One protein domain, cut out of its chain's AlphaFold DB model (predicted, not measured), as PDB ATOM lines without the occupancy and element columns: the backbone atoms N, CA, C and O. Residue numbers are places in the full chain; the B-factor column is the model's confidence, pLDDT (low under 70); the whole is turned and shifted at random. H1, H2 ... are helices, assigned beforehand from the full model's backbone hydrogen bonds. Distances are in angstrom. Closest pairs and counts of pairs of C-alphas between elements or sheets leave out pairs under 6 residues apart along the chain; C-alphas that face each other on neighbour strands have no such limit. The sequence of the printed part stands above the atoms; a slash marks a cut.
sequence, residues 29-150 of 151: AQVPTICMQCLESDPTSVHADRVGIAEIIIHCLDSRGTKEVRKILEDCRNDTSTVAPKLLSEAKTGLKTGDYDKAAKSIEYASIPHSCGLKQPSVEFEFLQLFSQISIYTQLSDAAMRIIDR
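AT A GLANCE: This is residues 29 to 150 of the 151 residues of an uncharacterized protein of Arabidopsis thaliana (UniProt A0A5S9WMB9). Four helices, H3, H5, H6 and H7, make an up-and-down bundle, and H1 crosses H3 and H7 on the side away from H5 and H6. H7, the longest helix, reaches past the other three toward its first residue; H4 crosses it there, and the short H2 follows H1 near the other end of the domain. The printed part has 122 residues with seven named helices, H1 to H7 in chain order, and no named strand, and the class is all helix. It is compact, with a radius of gyration of the C-alphas of 14.3 A, and elongated, spanning 45 by 29 by 21 A.

IN THESE COORDINATES: H1 is residues 32 to 41, beginning at C-alpha 32 (142.576, 118.228, 135.624). H2 is residues 43 to 47. H3 is residues 50 to 64, 21.3 A long, with C-alpha 50 at (151.732, 123.039, 147.495). H4 is residues 67 to 77, 15.4 A long, H5 is residues 84 to 97, 19.9 A, and H6 is residues 100 to 110, 15.0 A. H7 is residues 124 to 148, 36.0 A long, ending at C-alpha 148 (151.095, 114.188, 147.439).

HOW THE PARTS SIT: In the up-and-down bundle each helix runs against the one before it. H3 and H5 touch at a shallow tilt of 8 degrees, opposite ways; their closest C-alphas, of Glu 55 and Lys 92, are 6.0 A apart. The helical hairpin of H5 and H6 has its closest C-alphas at Ala 91 and Ala 103, 3.9 A. H6 and H7 are also a helical hairpin; H7 touches H6 with residues 141 to 148 alone, closest at the C-alphas of Ala 104 and Met 145, 5.6 A. H3 and H7 touch at a shallow tilt of 17 degrees, opposite ways, closest at the C-alphas of Leu 61 and Leu 140, 5.6 A. H1 touches H3 about perpendicular, at 89 degrees, closest at the C-alphas of Cys 38 and Cys 60, 6.1 A. H1 also touches H7, at 87 degrees, closest at the C-alphas of Cys 35 and Leu 140, 6.2 A. H2 and H3 only just touch, with 3 pairs of C-alphas within 8 A, closest at Ser 45 and Ile 53, 6.2 A. H4 touches H7 at a steep tilt of 68 degrees, only just short of perpendicular, closest at the C-alphas of Val 69 and Ile 134, 5.9 A. H1 and H5 are apart, as are H1 and H6. Every O i to N i+4 pair is within hydrogen-bond range in H1, H3, H4, H5, H6 and H7; in H2 it is 0 of 1, with 1 of 2 O i to N i+3 pairs.

THE WHOLE: The C-alphas farthest apart, of His 47 and Ser 122, are 45.9 A apart. The printed part has no cut, and its one long link is H6 to H7, residues 111 to 123. The mean pLDDT of the printed part is 90.1; residues 79 to 82 and 119 to 122 are under 70.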
ATOM      1  N   ALA A  29     146.725 115.291 137.306       88.69
ATOM      2  CA  ALA A  29     145.538 114.542 137.688       88.69
ATOM      3  C   ALA A  29     144.933 113.879 136.445       88.69
ATOM      4  O   ALA A  29     144.974 114.444 135.349       88.69
ATOM      5  N   GLN A  30     144.307 112.716 136.613       86.00
ATOM      6  CA  GLN A  30     143.628 112.015 135.523       86.00
ATOM      7  C   GLN A  30     142.582 112.904 134.836       86.00
ATOM      8  O   GLN A  30     142.399 112.834 133.620       86.00
ATOM      9  N   VAL A  31     141.909 113.757 135.615       90.44
ATOM     10  CA  VAL A  31     140.967 114.759 135.111       90.44
ATOM     11  C   VAL A  31     141.282 116.123 135.735       90.44
ATOM     12  O   VAL A  31     140.726 116.474 136.782       90.44
ATOM     13  N   PRO A  32     142.144 116.936 135.089       92.75
ATOM     14  CA  PRO A  32     142.576 118.228 135.624       92.75
ATOM     15  C   PRO A  32     141.419 119.187 135.912       92.75
ATOM     16  O   PRO A  32     141.480 119.967 136.858       92.75
ATOM     17  N   THR A  33     140.333 119.108 135.138       94.94
ATOM     18  CA  THR A  33     139.165 119.986 135.288       94.94
ATOM     19  C   THR A  33     138.508 119.870 136.661       94.94
ATOM     20  O   THR A  33     138.165 120.895 137.240       94.94
ATOM     21  N   ILE A  34     138.348 118.661 137.213       95.75
ATOM     22  CA  ILE A  34     137.711 118.483 138.529       95.75
ATOM     23  C   ILE A  34     138.618 118.990 139.655       95.75
ATOM     24  O   ILE A  34     138.137 119.631 140.590       95.75
ATOM     25  N   CYS A  35     139.929 118.772 139.536       97.19
ATOM     26  CA  CYS A  35     140.920 119.344 140.447       97.19
ATOM     27  C   CYS A  35     140.867 120.882 140.429       97.19
ATOM     28  O   CYS A  35     140.705 121.509 141.475       97.19
ATOM     29  N   MET A  36     140.889 121.493 139.239       96.56
ATOM     30  CA  MET A  36     140.810 122.949 139.092       96.56
ATOM     31  C   MET A  36     139.490 123.513 139.619       96.56
ATOM     32  O   MET A  36     139.509 124.506 140.334       96.56
ATOM     33  N   GLN A  37     138.354 122.866 139.337       96.00
ATOM     34  CA  GLN A  37     137.051 123.285 139.865       96.00
ATOM     35  C   GLN A  37     137.006 123.269 141.394       96.00
ATOM     36  O   GLN A  37     136.383 124.145 141.989       96.00
ATOM     37  N   CYS A  38     137.658 122.294 142.036       96.50
ATOM     38  CA  CYS A  38     137.801 122.288 143.488       96.50
ATOM     39  C   CYS A  38     138.587 123.516 143.968       96.50
ATOM     40  O   CYS A  38     138.080 124.275 144.794       96.50
ATOM     41  N   LEU A  39     139.777 123.758 143.413       96.44
ATOM     42  CA  LEU A  39     140.620 124.880 143.835       96.44
ATOM     43  C   LEU A  39     139.959 126.237 143.573       96.44
ATOM     44  O   LEU A  39     139.975 127.109 144.432       96.44
ATOM     45  N   GLU A  40     139.311 126.419 142.424       95.38
ATOM     46  CA  GLU A  40     138.609 127.665 142.095       95.38
ATOM     47  C   GLU A  40     137.386 127.931 142.984       95.38
ATOM     48  O   GLU A  40     136.948 129.078 143.090       95.38
ATOM     49  N   SER A  41     136.836 126.895 143.626       94.81
ATOM     50  CA  SER A  41     135.722 127.031 144.570       94.81
ATOM     51  C   SER A  41     136.153 127.461 145.975       94.81
ATOM     52  O   SER A  41     135.317 127.948 146.737       94.81
ATOM     53  N   ASP A  42     137.442 127.328 146.301       93.50
ATOM     54  CA  ASP A  42     138.013 127.760 147.574       93.50
ATOM     55  C   ASP A  42     138.826 129.056 147.373       93.50
ATOM     56  O   ASP A  42     139.863 129.045 146.702       93.50
ATOM     57  N   PRO A  43     138.396 130.197 147.948       91.56
ATOM     58  CA  PRO A  43     139.091 131.471 147.770       91.56
ATOM     59  C   PRO A  43     140.506 131.478 148.368       91.56
ATOM     60  O   PRO A  43     141.312 132.329 147.995       91.56
ATOM     61  N   THR A  44     140.830 130.556 149.279       91.12
ATOM     62  CA  THR A  44     142.165 130.458 149.884       91.12
ATOM     63  C   THR A  44     143.195 129.820 148.950       91.12
ATOM     64  O   THR A  44     144.389 130.064 149.124       91.12
ATOM     65  N   SER A  45     142.756 129.104 147.903       92.81
ATOM     66  CA  SER A  45     143.631 128.430 146.927       92.81
ATOM     67  C   SER A  45     144.623 129.364 146.243       92.81
ATOM     68  O   SER A  45     145.732 128.953 145.923       92.81
ATOM     69  N   VAL A  46     144.243 130.627 146.035       90.12
ATOM     70  CA  VAL A  46     145.077 131.642 145.364       90.12
ATOM     71  C   VAL A  46     146.364 131.935 146.146       90.12
ATOM     72  O   VAL A  46     147.372 132.321 145.564       90.12
ATOM     73  N   HIS A  47     146.348 131.733 147.463       89.88
ATOM     74  CA  HIS A  47     147.488 131.990 148.341       89.88
ATOM     75  C   HIS A  47     148.061 130.710 148.958       89.88
ATOM     76  O   HIS A  47     148.931 130.785 149.826       89.88
ATOM     77  N   ALA A  48     147.562 129.546 148.544       92.88
ATOM     78  CA  ALA A  48     148.011 128.268 149.055       92.88
ATOM     79  C   ALA A  48     149.368 127.888 148.447       92.88
ATOM     80  O   ALA A  48     149.590 128.019 147.242       92.88
ATOM     81  N   ASP A  49     150.273 127.384 149.284       93.38
ATOM     82  CA  ASP A  49     151.442 126.653 148.804       93.38
ATOM     83  C   ASP A  49     151.037 125.235 148.354       93.38
ATOM     84  O   ASP A  49     149.860 124.869 148.355       93.38
ATOM     85  N   ARG A  50     152.009 124.409 147.958       94.06
ATOM     86  CA  ARG A  50     151.732 123.039 147.495       94.06
ATOM     87  C   ARG A  50     151.004 122.198 148.549       94.06
ATOM     88  O   ARG A  50     150.092 121.447 148.203       94.06
ATOM     89  N   VAL A  51     151.381 122.332 149.823       96.00
ATOM     90  CA  VAL A  51     150.742 121.602 150.930       96.00
ATOM     91  C   VAL A  51     149.311 122.102 151.125       96.00
ATOM     92  O   VAL A  51     148.389 121.295 151.217       96.00
ATOM     93  N   GLY A  52     149.104 123.419 151.099       96.44
ATOM     94  CA  GLY A  52     147.785 124.039 151.157       96.44
ATOM     95  C   GLY A  52     146.878 123.608 150.003       96.44
ATOM     96  O   GLY A  52     145.720 123.272 150.234       96.44
ATOM     97  N   ILE A  53     147.402 123.527 148.775       96.31
ATOM     98  CA  ILE A  53     146.662 123.012 147.613       96.31
ATOM     99  C   ILE A  53     146.224 121.566 147.865       96.31
ATOM    100  O   ILE A  53     145.047 121.248 147.693       96.31
ATOM    101  N   ALA A  54     147.132 120.698 148.321       97.12
ATOM    102  CA  ALA A  54     146.791 119.317 148.657       97.12
ATOM    103  C   ALA A  54     145.711 119.245 149.756       97.12
ATOM    104  O   ALA A  54     144.749 118.487 149.628       97.12
ATOM    105  N   GLU A  55     145.806 120.071 150.803       97.62
ATOM    106  CA  GLU A  55     144.792 120.148 151.863       97.62
ATOM    107  C   GLU A  55     143.406 120.544 151.337       97.62
ATOM    108  O   GLU A  55     142.405 119.947 151.755       97.62
ATOM    109  N   ILE A  56     143.343 121.506 150.411       97.88
ATOM    110  CA  ILE A  56     142.096 121.956 149.776       97.88
ATOM    111  C   ILE A  56     141.494 120.831 148.928       97.88
ATOM    112  O   ILE A  56     140.305 120.532 149.064       97.88
ATOM    113  N   ILE A  57     142.301 120.126 148.124       97.94
ATOM    114  CA  ILE A  57     141.821 118.968 147.352       97.94
ATOM    115  C   ILE A  57     141.253 117.883 148.281       97.94
ATOM    116  O   ILE A  57     140.166 117.361 148.021       97.94
ATOM    117  N   ILE A  58     141.921 117.578 149.400       98.06
ATOM    118  CA  ILE A  58     141.415 116.603 150.383       98.06
ATOM    119  C   ILE A  58     140.122 117.105 151.042       98.06
ATOM    120  O   ILE A  58     139.221 116.316 151.330       98.06
ATOM    121  N   HIS A  59     139.989 118.409 151.292       97.31
ATOM    122  CA  HIS A  59     138.739 118.982 151.788       97.31
ATOM    123  C   HIS A  59     137.587 118.816 150.785       97.31
ATOM    124  O   HIS A  59     136.509 118.359 151.172       97.31
ATOM    125  N   CYS A  60     137.821 119.089 149.499       96.81
ATOM    126  CA  CYS A  60     136.844 118.805 148.451       96.81
ATOM    127  C   CYS A  60     136.484 117.322 148.402       96.81
ATOM    128  O   CYS A  60     135.299 116.994 148.338       96.81
ATOM    129  N   LEU A  61     137.472 116.426 148.468       96.69
ATOM    130  CA  LEU A  61     137.243 114.984 148.473       96.69
ATOM    131  C   LEU A  61     136.296 114.565 149.609       96.69
ATOM    132  O   LEU A  61     135.298 113.890 149.357       96.69
ATOM    133  N   ASP A  62     136.547 115.038 150.831       95.69
ATOM    134  CA  ASP A  62     135.687 114.773 151.993       95.69
ATOM    135  C   ASP A  62     134.256 115.289 151.775       95.69
ATOM    136  O   ASP A  62     133.283 114.566 152.009       95.69
ATOM    137  N   SER A  63     134.114 116.498 151.220       94.50
ATOM    138  CA  SER A  63     132.804 117.092 150.907       94.50
ATOM    139  C   SER A  63     132.005 116.309 149.853       94.50
ATOM    140  O   SER A  63     130.773 116.350 149.846       94.50
ATOM    141  N   ARG A  64     132.694 115.580 148.962       94.00
ATOM    142  CA  ARG A  64     132.091 114.730 147.920       94.00
ATOM    143  C   ARG A  64     131.849 113.297 148.384       94.00
ATOM    144  O   ARG A  64     131.139 112.562 147.701       94.00
ATOM    145  N   GLY A  65     132.390 112.903 149.535       90.94
ATOM    146  CA  GLY A  65     132.131 111.615 150.169       90.94
ATOM    147  C   GLY A  65     130.733 111.565 150.779       90.94
ATOM    148  O   GLY A  65     130.592 111.585 152.000       90.94
ATOM    149  N   THR A  66     129.692 111.514 149.948       91.62
ATOM    150  CA  THR A  66     128.299 111.362 150.397       91.62
ATOM    151  C   THR A  66     128.093 110.029 151.119       91.62
ATOM    152  O   THR A  66     128.942 109.134 151.077       91.62
ATOM    153  N   LYS A  67     126.954 109.867 151.799       90.19
ATOM    154  CA  LYS A  67     126.632 108.617 152.502       90.19
ATOM    155  C   LYS A  67     126.631 107.422 151.541       90.19
ATOM    156  O   LYS A  67     127.099 106.345 151.895       90.19
ATOM    157  N   GLU A  68     126.135 107.627 150.330       89.12
ATOM    158  CA  GLU A  68     126.040 106.625 149.277       89.12
ATOM    159  C   GLU A  68     127.425 106.254 148.733       89.12
ATOM    160  O   GLU A  68     127.736 105.071 148.609       89.12
ATOM    161  N   VAL A  69     128.286 107.247 148.481       90.50
ATOM    162  CA  VAL A  69     129.678 107.022 148.054       90.50
ATOM    163  C   VAL A  69     130.471 106.281 149.134       90.50
ATOM    164  O   VAL A  69     131.193 105.334 148.823       90.50
ATOM    165  N   ARG A  70     130.305 106.654 150.409       90.19
ATOM    166  CA  ARG A  70     130.963 105.977 151.541       90.19
ATOM    167  C   ARG A  70     130.509 104.530 151.684       90.19
ATOM    168  O   ARG A  70     131.349 103.658 151.853       90.19
ATOM    169  N   LYS A  71     129.211 104.265 151.531       88.31
ATOM    170  CA  LYS A  71     128.689 102.895 151.540       88.31
ATOM    171  C   LYS A  71     129.319 102.050 150.433       88.31
ATOM    172  O   LYS A  71     129.694 100.910 150.672       88.31
ATOM    173  N   ILE A  72     129.466 102.610 149.234       88.50
ATOM    174  CA  ILE A  72     130.143 101.919 148.133       88.50
ATOM    175  C   ILE A  72     131.591 101.629 148.495       88.50
ATOM    176  O   ILE A  72     132.033 100.506 148.311       88.50
ATOM    177  N   LEU A  73     132.320 102.603 149.035       88.81
ATOM    178  CA  LEU A  73     133.694 102.398 149.484       88.81
ATOM    179  C   LEU A  73     133.807 101.265 150.521       88.81
ATOM    180  O   LEU A  73     134.679 100.408 150.381       88.81
ATOM    181  N   GLU A  74     132.922 101.241 151.519       87.44
ATOM    182  CA  GLU A  74     132.839 100.182 152.537       87.44
ATOM    183  C   GLU A  74     132.566  98.812 151.890       87.44
ATOM    184  O   GLU A  74     133.296  97.848 152.140       87.44
ATOM    185  N   ASP A  75     131.579  98.744 150.989       86.81
ATOM    186  CA  ASP A  75     131.233  97.538 150.227       86.81
ATOM    187  C   ASP A  75     132.418  97.066 149.358       86.81
ATOM    188  O   ASP A  75     132.712  95.872 149.296       86.81
ATOM    189  N   CYS A  76     133.139  97.988 148.712       87.06
ATOM    190  CA  CYS A  76     134.310  97.690 147.882       87.06
ATOM    191  C   CYS A  76     135.469  97.110 148.698       87.06
ATOM    192  O   CYS A  76     136.237  96.290 148.192       87.06
ATOM    193  N   ARG A  77     135.645  97.579 149.937       84.56
ATOM    194  CA  ARG A  77     136.768  97.186 150.797       84.56
ATOM    195  C   ARG A  77     136.470  95.976 151.665       84.56
ATOM    196  O   ARG A  77     137.404  95.429 152.244       84.56
ATOM    197  N   ASN A  78     135.210  95.540 151.731       80.00
ATOM    198  CA  ASN A  78     134.736  94.566 152.718       80.00
ATOM    199  C   ASN A  78     135.138  94.964 154.151       80.00
ATOM    200  O   ASN A  78     135.389  94.104 154.997       80.00
ATOM    201  N   ASP A  79     135.234  96.268 154.410       68.81
ATOM    202  CA  ASP A  79     135.699  96.820 155.672       68.81
ATOM    203  C   ASP A  79     134.717  97.896 156.134       68.81
ATOM    204  O   ASP A  79     134.542  98.929 155.495       68.81
ATOM    205  N   THR A  80     134.061  97.626 157.258       58.75
ATOM    206  CA  THR A  80     133.108  98.541 157.906       58.75
ATOM    207  C   THR A  80     133.795  99.481 158.903       58.75
ATOM    208  O   THR A  80     133.146 100.348 159.484       58.75
ATOM    209  N   SER A  81     135.101  99.303 159.137       56.19
ATOM    210  CA  SER A  81     135.872 100.023 160.156       56.19
ATOM    211  C   SER A  81     136.623 101.245 159.615       56.19
ATOM    212  O   SER A  81     136.963 102.150 160.386       56.19
ATOM    213  N   THR A  82     136.846 101.327 158.299       60.41
ATOM    214  CA  THR A  82     137.501 102.473 157.657       60.41
ATOM    215  C   THR A  82     136.497 103.572 157.320       60.41
ATOM    216  O   THR A  82     136.024 103.729 156.198       60.41
ATOM    217  N   VAL A  83     136.198 104.403 158.317       75.12
ATOM    218  CA  VAL A  83     135.426 105.634 158.118       75.12
ATOM    219  C   VAL A  83     136.304 106.600 157.319       75.12
ATOM    220  O   VAL A  83     137.182 107.234 157.898       75.12
ATOM    221  N   ALA A  84     136.098 106.705 156.001       85.25
ATOM    222  CA  ALA A  84     136.861 107.591 155.110       85.25
ATOM    223  C   ALA A  84     137.176 108.981 155.710       85.25
ATOM    224  O   ALA A  84     138.336 109.377 155.653       85.25
ATOM    225  N   PRO A  85     136.245 109.677 156.401       90.31
ATOM    226  CA  PRO A  85     136.558 110.911 157.134       90.31
ATOM    227  C   PRO A  85     137.787 110.849 158.057       90.31
ATOM    228  O   PRO A  85     138.584 111.785 158.096       90.31
ATOM    229  N   LYS A  86     137.974 109.744 158.790       92.31
ATOM    230  CA  LYS A  86     139.135 109.550 159.669       92.31
ATOM    231  C   LYS A  86     140.422 109.469 158.853       92.31
ATOM    232  O   LYS A  86     141.385 110.154 159.181       92.31
ATOM    233  N   LEU A  87     140.421 108.684 157.779       94.56
ATOM    234  CA  LEU A  87     141.572 108.551 156.885       94.56
ATOM    235  C   LEU A  87     141.909 109.883 156.203       94.56
ATOM    236  O   LEU A  87     143.068 110.272 156.158       94.56
ATOM    237  N   LEU A  88     140.909 110.643 155.755       96.06
ATOM    238  CA  LEU A  88     141.127 111.975 155.181       96.06
ATOM    239  C   LEU A  88     141.695 112.957 156.220       96.06
ATOM    240  O   LEU A  88     142.550 113.781 155.896       96.06
ATOM    241  N   SER A  89     141.280 112.852 157.487       96.06
ATOM    242  CA  SER A  89     141.882 113.617 158.588       96.06
ATOM    243  C   SER A  89     143.332 113.204 158.869       96.06
ATOM    244  O   SER A  89     144.176 114.058 159.154       96.06
ATOM    245  N   GLU A  90     143.641 111.909 158.795       96.44
ATOM    246  CA  GLU A  90     145.010 111.398 158.913       96.44
ATOM    247  C   GLU A  90     145.883 111.883 157.753       96.44
ATOM    248  O   GLU A  90     147.008 112.311 157.998       96.44
ATOM    249  N   ALA A  91     145.346 111.923 156.531       97.62
ATOM    250  CA  ALA A  91     146.048 112.443 155.365       97.62
ATOM    251  C   ALA A  91     146.412 113.925 155.519       97.62
ATOM    252  O   ALA A  91     147.565 114.304 155.325       97.62
ATOM    253  N   LYS A  92     145.461 114.758 155.972       97.56
ATOM    254  CA  LYS A  92     145.729 116.173 156.299       97.56
ATOM    255  C   LYS A  92     146.783 116.322 157.393       97.56
ATOM    256  O   LYS A  92     147.590 117.241 157.352       97.56
ATOM    257  N   THR A  93     146.774 115.431 158.384       97.88
ATOM    258  CA  THR A  93     147.796 115.441 159.438       97.88
ATOM    259  C   THR A  93     149.167 115.097 158.861       97.88
ATOM    260  O   THR A  93     150.116 115.819 159.139       97.88
ATOM    261  N   GLY A  94     149.253 114.056 158.025       97.81
ATOM    262  CA  GLY A  94     150.486 113.650 157.348       97.81
ATOM    263  C   GLY A  94     151.082 114.776 156.507       97.81
ATOM    264  O   GLY A  94     152.256 115.091 156.675       97.81
ATOM    265  N   LEU A  95     150.256 115.471 155.716       96.75
ATOM    266  CA  LEU A  95     150.659 116.672 154.975       96.75
ATOM    267  C   LEU A  95     151.296 117.734 155.884       96.75
ATOM    268  O   LEU A  95     152.414 118.175 155.632       96.75
ATOM    269  N   LYS A  96     150.619 118.098 156.980       95.75
ATOM    270  CA  LYS A  96     151.093 119.133 157.918       95.75
ATOM    271  C   LYS A  96     152.382 118.760 158.631       95.75
ATOM    272  O   LYS A  96     153.160 119.642 158.987       95.75
ATOM    273  N   THR A  97     152.586 117.473 158.894       97.31
ATOM    274  CA  THR A  97     153.781 116.977 159.585       97.31
ATOM    275  C   THR A  97     154.912 116.589 158.635       97.31
ATOM    276  O   THR A  97     155.971 116.196 159.117       97.31
ATOM    277  N   GLY A  98     154.708 116.679 157.316       97.00
ATOM    278  CA  GLY A  98     155.673 116.240 156.303       97.00
ATOM    279  C   GLY A  98     155.789 114.717 156.150       97.00
ATOM    280  O   GLY A  98     156.770 114.231 155.600       97.00
ATOM    281  N   ASP A  99     154.816 113.954 156.655       98.00
ATOM    282  CA  ASP A  99     154.730 112.496 156.505       98.00
ATOM    283  C   ASP A  99     153.875 112.165 155.271       98.00
ATOM    284  O   ASP A  99     152.696 111.796 155.365       98.00
ATOM    285  N   TYR A 100     154.456 112.407 154.094       97.38
ATOM    286  CA  TYR A 100     153.763 112.312 152.808       97.38
ATOM    287  C   TYR A 100     153.429 110.868 152.424       97.38
ATOM    288  O   TYR A 100     152.342 110.628 151.907       97.38
ATOM    289  N   ASP A 101     154.275 109.899 152.786       97.19
ATOM    290  CA  ASP A 101     153.993 108.469 152.604       97.19
ATOM    291  C   ASP A 101     152.726 108.056 153.359       97.19
ATOM    292  O   ASP A 101     151.841 107.378 152.823       97.19
ATOM    293  N   LYS A 102     152.600 108.493 154.618       96.25
ATOM    294  CA  LYS A 102     151.384 108.262 155.396       96.25
ATOM    295  C   LYS A 102     150.197 109.000 154.796       96.25
ATOM    296  O   LYS A 102     149.109 108.428 154.758       96.25
ATOM    297  N   ALA A 103     150.384 110.233 154.325       97.94
ATOM    298  CA  ALA A 103     149.314 110.988 153.689       97.94
ATOM    299  C   ALA A 103     148.779 110.276 152.437       97.94
ATOM    300  O   ALA A 103     147.571 110.051 152.340       97.94
ATOM    301  N   ALA A 104     149.669 109.851 151.537       97.00
ATOM    302  CA  ALA A 104     149.338 109.113 150.322       97.00
ATOM    303  C   ALA A 104     148.613 107.809 150.656       97.00
ATOM    304  O   ALA A 104     147.524 107.557 150.141       97.00
ATOM    305  N   LYS A 105     149.150 107.029 151.603       95.56
ATOM    306  CA  LYS A 105     148.520 105.791 152.070       95.56
ATOM    307  C   LYS A 105     147.118 106.053 152.622       95.56
ATOM    308  O   LYS A 105     146.173 105.362 152.262       95.56
ATOM    309  N   SER A 106     146.936 107.064 153.466       96.25
ATOM    310  CA  SER A 106     145.614 107.409 153.998       96.25
ATOM    311  C   SER A 106     144.615 107.782 152.892       96.25
ATOM    312  O   SER A 106     143.466 107.341 152.960       96.25
ATOM    313  N   ILE A 107     145.032 108.519 151.854       96.50
ATOM    314  CA  ILE A 107     144.180 108.787 150.680       96.50
ATOM    315  C   ILE A 107     143.880 107.503 149.913       96.50
ATOM    316  O   ILE A 107     142.715 107.251 149.605       96.50
ATOM    317  N   GLU A 108     144.878 106.658 149.659       93.81
ATOM    318  CA  GLU A 108     144.693 105.370 148.991       93.81
ATOM    319  C   GLU A 108     143.618 104.549 149.707       93.81
ATOM    320  O   GLU A 108     142.686 104.074 149.061       93.81
ATOM    321  N   TYR A 109     143.672 104.439 151.041       91.94
ATOM    322  CA  TYR A 109     142.654 103.732 151.826       91.94
ATOM    323  C   TYR A 109     141.287 104.435 151.840       91.94
ATOM    324  O   TYR A 109     140.264 103.760 151.945       91.94
ATOM    325  N   ALA A 110     141.242 105.760 151.701       93.31
ATOM    326  CA  ALA A 110     139.996 106.520 151.590       93.31
ATOM    327  C   ALA A 110     139.401 106.506 150.168       93.31
ATOM    328  O   ALA A 110     138.300 107.020 149.963       93.31
ATOM    329  N   SER A 111     140.100 105.928 149.189       92.62
ATOM    330  CA  SER A 111     139.711 105.921 147.777       92.62
ATOM    331  C   SER A 111     138.950 104.656 147.391       92.62
ATOM    332  O   SER A 111     139.220 103.569 147.917       92.62
ATOM    333  N   ILE A 112     138.030 104.784 146.429       90.75
ATOM    334  CA  ILE A 112     137.339 103.641 145.819       90.75
ATOM    335  C   ILE A 112     138.347 102.876 144.947       90.75
ATOM    336  O   ILE A 112     138.869 103.456 143.992       90.75
ATOM    337  N   PRO A 113     138.634 101.591 145.238       88.00
ATOM    338  CA  PRO A 113     139.583 100.813 144.449       88.00
ATOM    339  C   PRO A 113     139.139 100.681 142.991       88.00
ATOM    340  O   PRO A 113     137.966 100.428 142.719       88.00
ATOM    341  N   HIS A 114     140.083 100.739 142.046       83.19
ATOM    342  CA  HIS A 114     139.796 100.508 140.623       83.19
ATOM    343  C   HIS A 114     139.173  99.132 140.344       83.19
ATOM    344  O   HIS A 114     138.421  98.976 139.388       83.19
ATOM    345  N   SER A 115     139.472  98.136 141.180       83.25
ATOM    346  CA  SER A 115     138.904  96.788 141.103       83.25
ATOM    347  C   SER A 115     137.472  96.690 141.640       83.25
ATOM    348  O   SER A 115     136.885  95.608 141.590       83.25
ATOM    349  N   CYS A 116     136.897  97.776 142.166       86.00
ATOM    350  CA  CYS A 116     135.558  97.723 142.724       86.00
ATOM    351  C   CYS A 116     134.491  97.581 141.633       86.00
ATOM    352  O   CYS A 116     134.231  98.494 140.850       86.00
ATOM    353  N   GLY A 117     133.829  96.423 141.615       78.50
ATOM    354  CA  GLY A 117     132.676  96.173 140.758       78.50
ATOM    355  C   GLY A 117     131.417  96.834 141.312       78.50
ATOM    356  O   GLY A 117     130.762  96.277 142.194       78.50
ATOM    357  N   LEU A 118     131.050  98.001 140.777       77.56
ATOM    358  CA  LEU A 118     129.783  98.655 141.109       77.56
ATOM    359  C   LEU A 118     128.607  97.824 140.580       77.56
ATOM    360  O   LEU A 118     128.527  97.526 139.389       77.56
ATOM    361  N   LYS A 119     127.672  97.458 141.460       69.62
ATOM    362  CA  LYS A 119     126.428  96.787 141.059       69.62
ATOM    363  C   LYS A 119     125.436  97.829 140.549       69.62
ATOM    364  O   LYS A 119     125.196  98.828 141.221       69.62
ATOM    365  N   GLN A 120     124.844  97.583 139.383       62.84
ATOM    366  CA  GLN A 120     123.825  98.461 138.816       62.84
ATOM    367  C   GLN A 120     122.505  98.335 139.615       62.84
ATOM    368  O   GLN A 120     121.993  97.222 139.755       62.84
ATOM    369  N   PRO A 121     121.946  99.431 140.163       62.34
ATOM    370  CA  PRO A 121     120.615  99.473 140.754       62.34
ATOM    371  C   PRO A 121     119.515  99.311 139.700       62.34
ATOM    372  O   PRO A 121     119.729  99.511 138.506       62.34
ATOM    373  N   SER A 122     118.302  99.015 140.165       60.31
ATOM    374  CA  SER A 122     117.106  98.834 139.335       60.31
ATOM    375  C   SER A 122     116.529 100.127 138.736       60.31
ATOM    376  O   SER A 122     115.693 100.040 137.840       60.31
ATOM    377  N   VAL A 123     116.942 101.309 139.211       70.94
ATOM    378  CA  VAL A 123     116.447 102.619 138.751       70.94
ATOM    379  C   VAL A 123     117.573 103.389 138.058       70.94
ATOM    380  O   VAL A 123     118.565 103.760 138.681       70.94
ATOM    381  N   GLU A 124     117.406 103.643 136.759       73.88
ATOM    382  CA  GLU A 124     118.449 104.192 135.881       73.88
ATOM    383  C   GLU A 124     118.901 105.612 136.275       73.88
ATOM    384  O   GLU A 124     120.096 105.894 136.303       73.88
ATOM    385  N   PHE A 125     117.971 106.500 136.645       73.31
ATOM    386  CA  PHE A 125     118.299 107.896 136.968       73.31
ATOM    387  C   PHE A 125     119.103 108.050 138.271       73.31
ATOM    388  O   PHE A 125     120.120 108.744 138.296       73.31
ATOM    389  N   GLU A 126     118.689 107.373 139.345       76.75
ATOM    390  CA  GLU A 126     119.409 107.386 140.628       76.75
ATOM    391  C   GLU A 126     120.819 106.802 140.475       76.75
ATOM    392  O   GLU A 126     121.778 107.300 141.068       76.75
ATOM    393  N   PHE A 127     120.964 105.792 139.610       78.56
ATOM    394  CA  PHE A 127     122.261 105.223 139.284       78.56
ATOM    395  C   PHE A 127     123.184 106.220 138.578       78.56
ATOM    396  O   PHE A 127     124.350 106.318 138.950       78.56
ATOM    397  N   LEU A 128     122.681 106.991 137.607       83.88
ATOM    398  CA  LEU A 128     123.482 108.004 136.909       83.88
ATOM    399  C   LEU A 128     123.993 109.090 137.864       83.88
ATOM    400  O   LEU A 128     125.163 109.476 137.795       83.88
ATOM    401  N   GLN A 129     123.144 109.560 138.782       86.81
ATOM    402  CA  GLN A 129     123.546 110.564 139.767       86.81
ATOM    403  C   GLN A 129     124.602 110.015 140.734       86.81
ATOM    404  O   GLN A 129     125.603 110.681 141.001       86.81
ATOM    405  N   LEU A 130     124.411 108.790 141.225       87.94
ATOM    406  CA  LEU A 130     125.372 108.120 142.098       87.94
ATOM    407  C   LEU A 130     126.705 107.862 141.383       87.94
ATOM    408  O   LEU A 130     127.766 108.137 141.937       87.94
ATOM    409  N   PHE A 131     126.663 107.416 140.127       88.88
ATOM    410  CA  PHE A 131     127.857 107.209 139.313       88.88
ATOM    411  C   PHE A 131     128.637 108.509 139.100       88.88
ATOM    412  O   PHE A 131     129.863 108.517 139.204       88.88
ATOM    413  N   SER A 132     127.943 109.627 138.868       91.00
ATOM    414  CA  SER A 132     128.579 110.945 138.785       91.00
ATOM    415  C   SER A 132     129.291 111.320 140.090       91.00
ATOM    416  O   SER A 132     130.443 111.752 140.049       91.00
ATOM    417  N   GLN A 133     128.659 111.091 141.247       92.44
ATOM    418  CA  GLN A 133     129.277 111.355 142.553       92.44
ATOM    419  C   GLN A 133     130.525 110.496 142.783       92.44
ATOM    420  O   GLN A 133     131.566 111.028 143.164       92.44
ATOM    421  N   ILE A 134     130.443 109.194 142.494       92.06
ATOM    422  CA  ILE A 134     131.582 108.269 142.575       92.06
ATOM    423  C   ILE A 134     132.707 108.730 141.654       92.06
ATOM    424  O   ILE A 134     133.859 108.782 142.066       92.06
ATOM    425  N   SER A 135     132.379 109.093 140.414       93.12
ATOM    426  CA  SER A 135     133.364 109.528 139.431       93.12
ATOM    427  C   SER A 135     134.116 110.771 139.907       93.12
ATOM    428  O   SER A 135     135.344 110.791 139.858       93.12
ATOM    429  N   ILE A 136     133.406 111.774 140.432       94.88
ATOM    430  CA  ILE A 136     134.023 112.981 141.000       94.88
ATOM    431  C   ILE A 136     134.891 112.625 142.215       94.88
ATOM    432  O   ILE A 136     136.010 113.120 142.326       94.88
ATOM    433  N   TYR A 137     134.405 111.753 143.105       95.38
ATOM    434  CA  TYR A 137     135.153 111.305 144.281       95.38
ATOM    435  C   TYR A 137     136.465 110.605 143.895       95.38
ATOM    436  O   TYR A 137     137.526 110.935 144.423       95.38
ATOM    437  N   THR A 138     136.424 109.691 142.924       94.56
ATOM    438  CA  THR A 138     137.611 108.992 142.413       94.56
ATOM    439  C   THR A 138     138.587 109.952 141.732       94.56
ATOM    440  O   THR A 138     139.789 109.849 141.951       94.56
ATOM    441  N   GLN A 139     138.093 110.921 140.958       96.12
ATOM    442  CA  GLN A 139     138.946 111.919 140.300       96.12
ATOM    443  C   GLN A 139     139.646 112.845 141.302       96.12
ATOM    444  O   GLN A 139     140.821 113.153 141.130       96.12
ATOM    445  N   LEU A 140     138.956 113.266 142.369       97.44
ATOM    446  CA  LEU A 140     139.568 114.050 143.448       97.44
ATOM    447  C   LEU A 140     140.552 113.221 144.280       97.44
ATOM    448  O   LEU A 140     141.569 113.749 144.717       97.44
ATOM    449  N   SER A 141     140.269 111.930 144.470       96.50
ATOM    450  CA  SER A 141     141.180 110.995 145.135       96.50
ATOM    451  C   SER A 141     142.490 110.834 144.362       96.50
ATOM    452  O   SER A 141     143.563 110.971 144.944       96.50
ATOM    453  N   ASP A 142     142.408 110.610 143.046       96.31
ATOM    454  CA  ASP A 142     143.584 110.565 142.168       96.31
ATOM    455  C   ASP A 142     144.337 111.897 142.185       96.31
ATOM    456  O   ASP A 142     145.543 111.903 142.410       96.31
ATOM    457  N   ALA A 143     143.639 113.031 142.053       97.31
ATOM    458  CA  ALA A 143     144.272 114.346 142.128       97.31
ATOM    459  C   ALA A 143     145.041 114.545 143.446       97.31
ATOM    460  O   ALA A 143     146.186 114.988 143.416       97.31
ATOM    461  N   ALA A 144     144.452 114.171 144.588       97.56
ATOM    462  CA  ALA A 144     145.120 114.248 145.885       97.56
ATOM    463  C   ALA A 144     146.396 113.393 145.918       97.56
ATOM    464  O   ALA A 144     147.449 113.907 146.287       97.56
ATOM    465  N   MET A 145     146.332 112.127 145.487       96.25
ATOM    466  CA  MET A 145     147.513 111.250 145.436       96.25
ATOM    467  C   MET A 145     148.601 111.821 144.518       96.25
ATOM    468  O   MET A 145     149.749 111.930 144.925       96.25
ATOM    469  N   ARG A 146     148.239 112.287 143.316       95.44
ATOM    470  CA  ARG A 146     149.185 112.853 142.335       95.44
ATOM    471  C   ARG A 146     149.895 114.113 142.805       95.44
ATOM    472  O   ARG A 146     150.976 114.408 142.297       95.44
ATOM    473  N   ILE A 147     149.267 114.888 143.685       95.88
ATOM    474  CA  ILE A 147     149.880 116.069 144.298       95.88
ATOM    475  C   ILE A 147     150.787 115.630 145.451       95.88
ATOM    476  O   ILE A 147     151.922 116.089 145.532       95.88
ATOM    477  N   ILE A 148     150.320 114.706 146.302       96.75
ATOM    478  CA  ILE A 148     151.095 114.188 147.439       96.75
ATOM    479  C   ILE A 148     152.377 113.475 146.979       96.75
ATOM    480  O   ILE A 148     153.429 113.702 147.563       96.75
ATOM    481  N   ASP A 149     152.323 112.689 145.902       93.94
ATOM    482  CA  ASP A 149     153.463 111.922 145.366       93.94
ATOM    483  C   ASP A 149     154.636 112.795 144.860       93.94
ATOM    484  O   ASP A 149     155.653 112.272 144.404       93.94
ATOM    485  N   ARG A 150     154.496 114.128 144.867       91.31
ATOM    486  CA  ARG A 150     155.533 115.071 144.415       91.31
ATOM    487  C   ARG A 150     156.381 115.653 145.540       91.31
ATOM    488  O   ARG A 150     157.321 116.391 145.232       91.31
TER     489      ARG A 150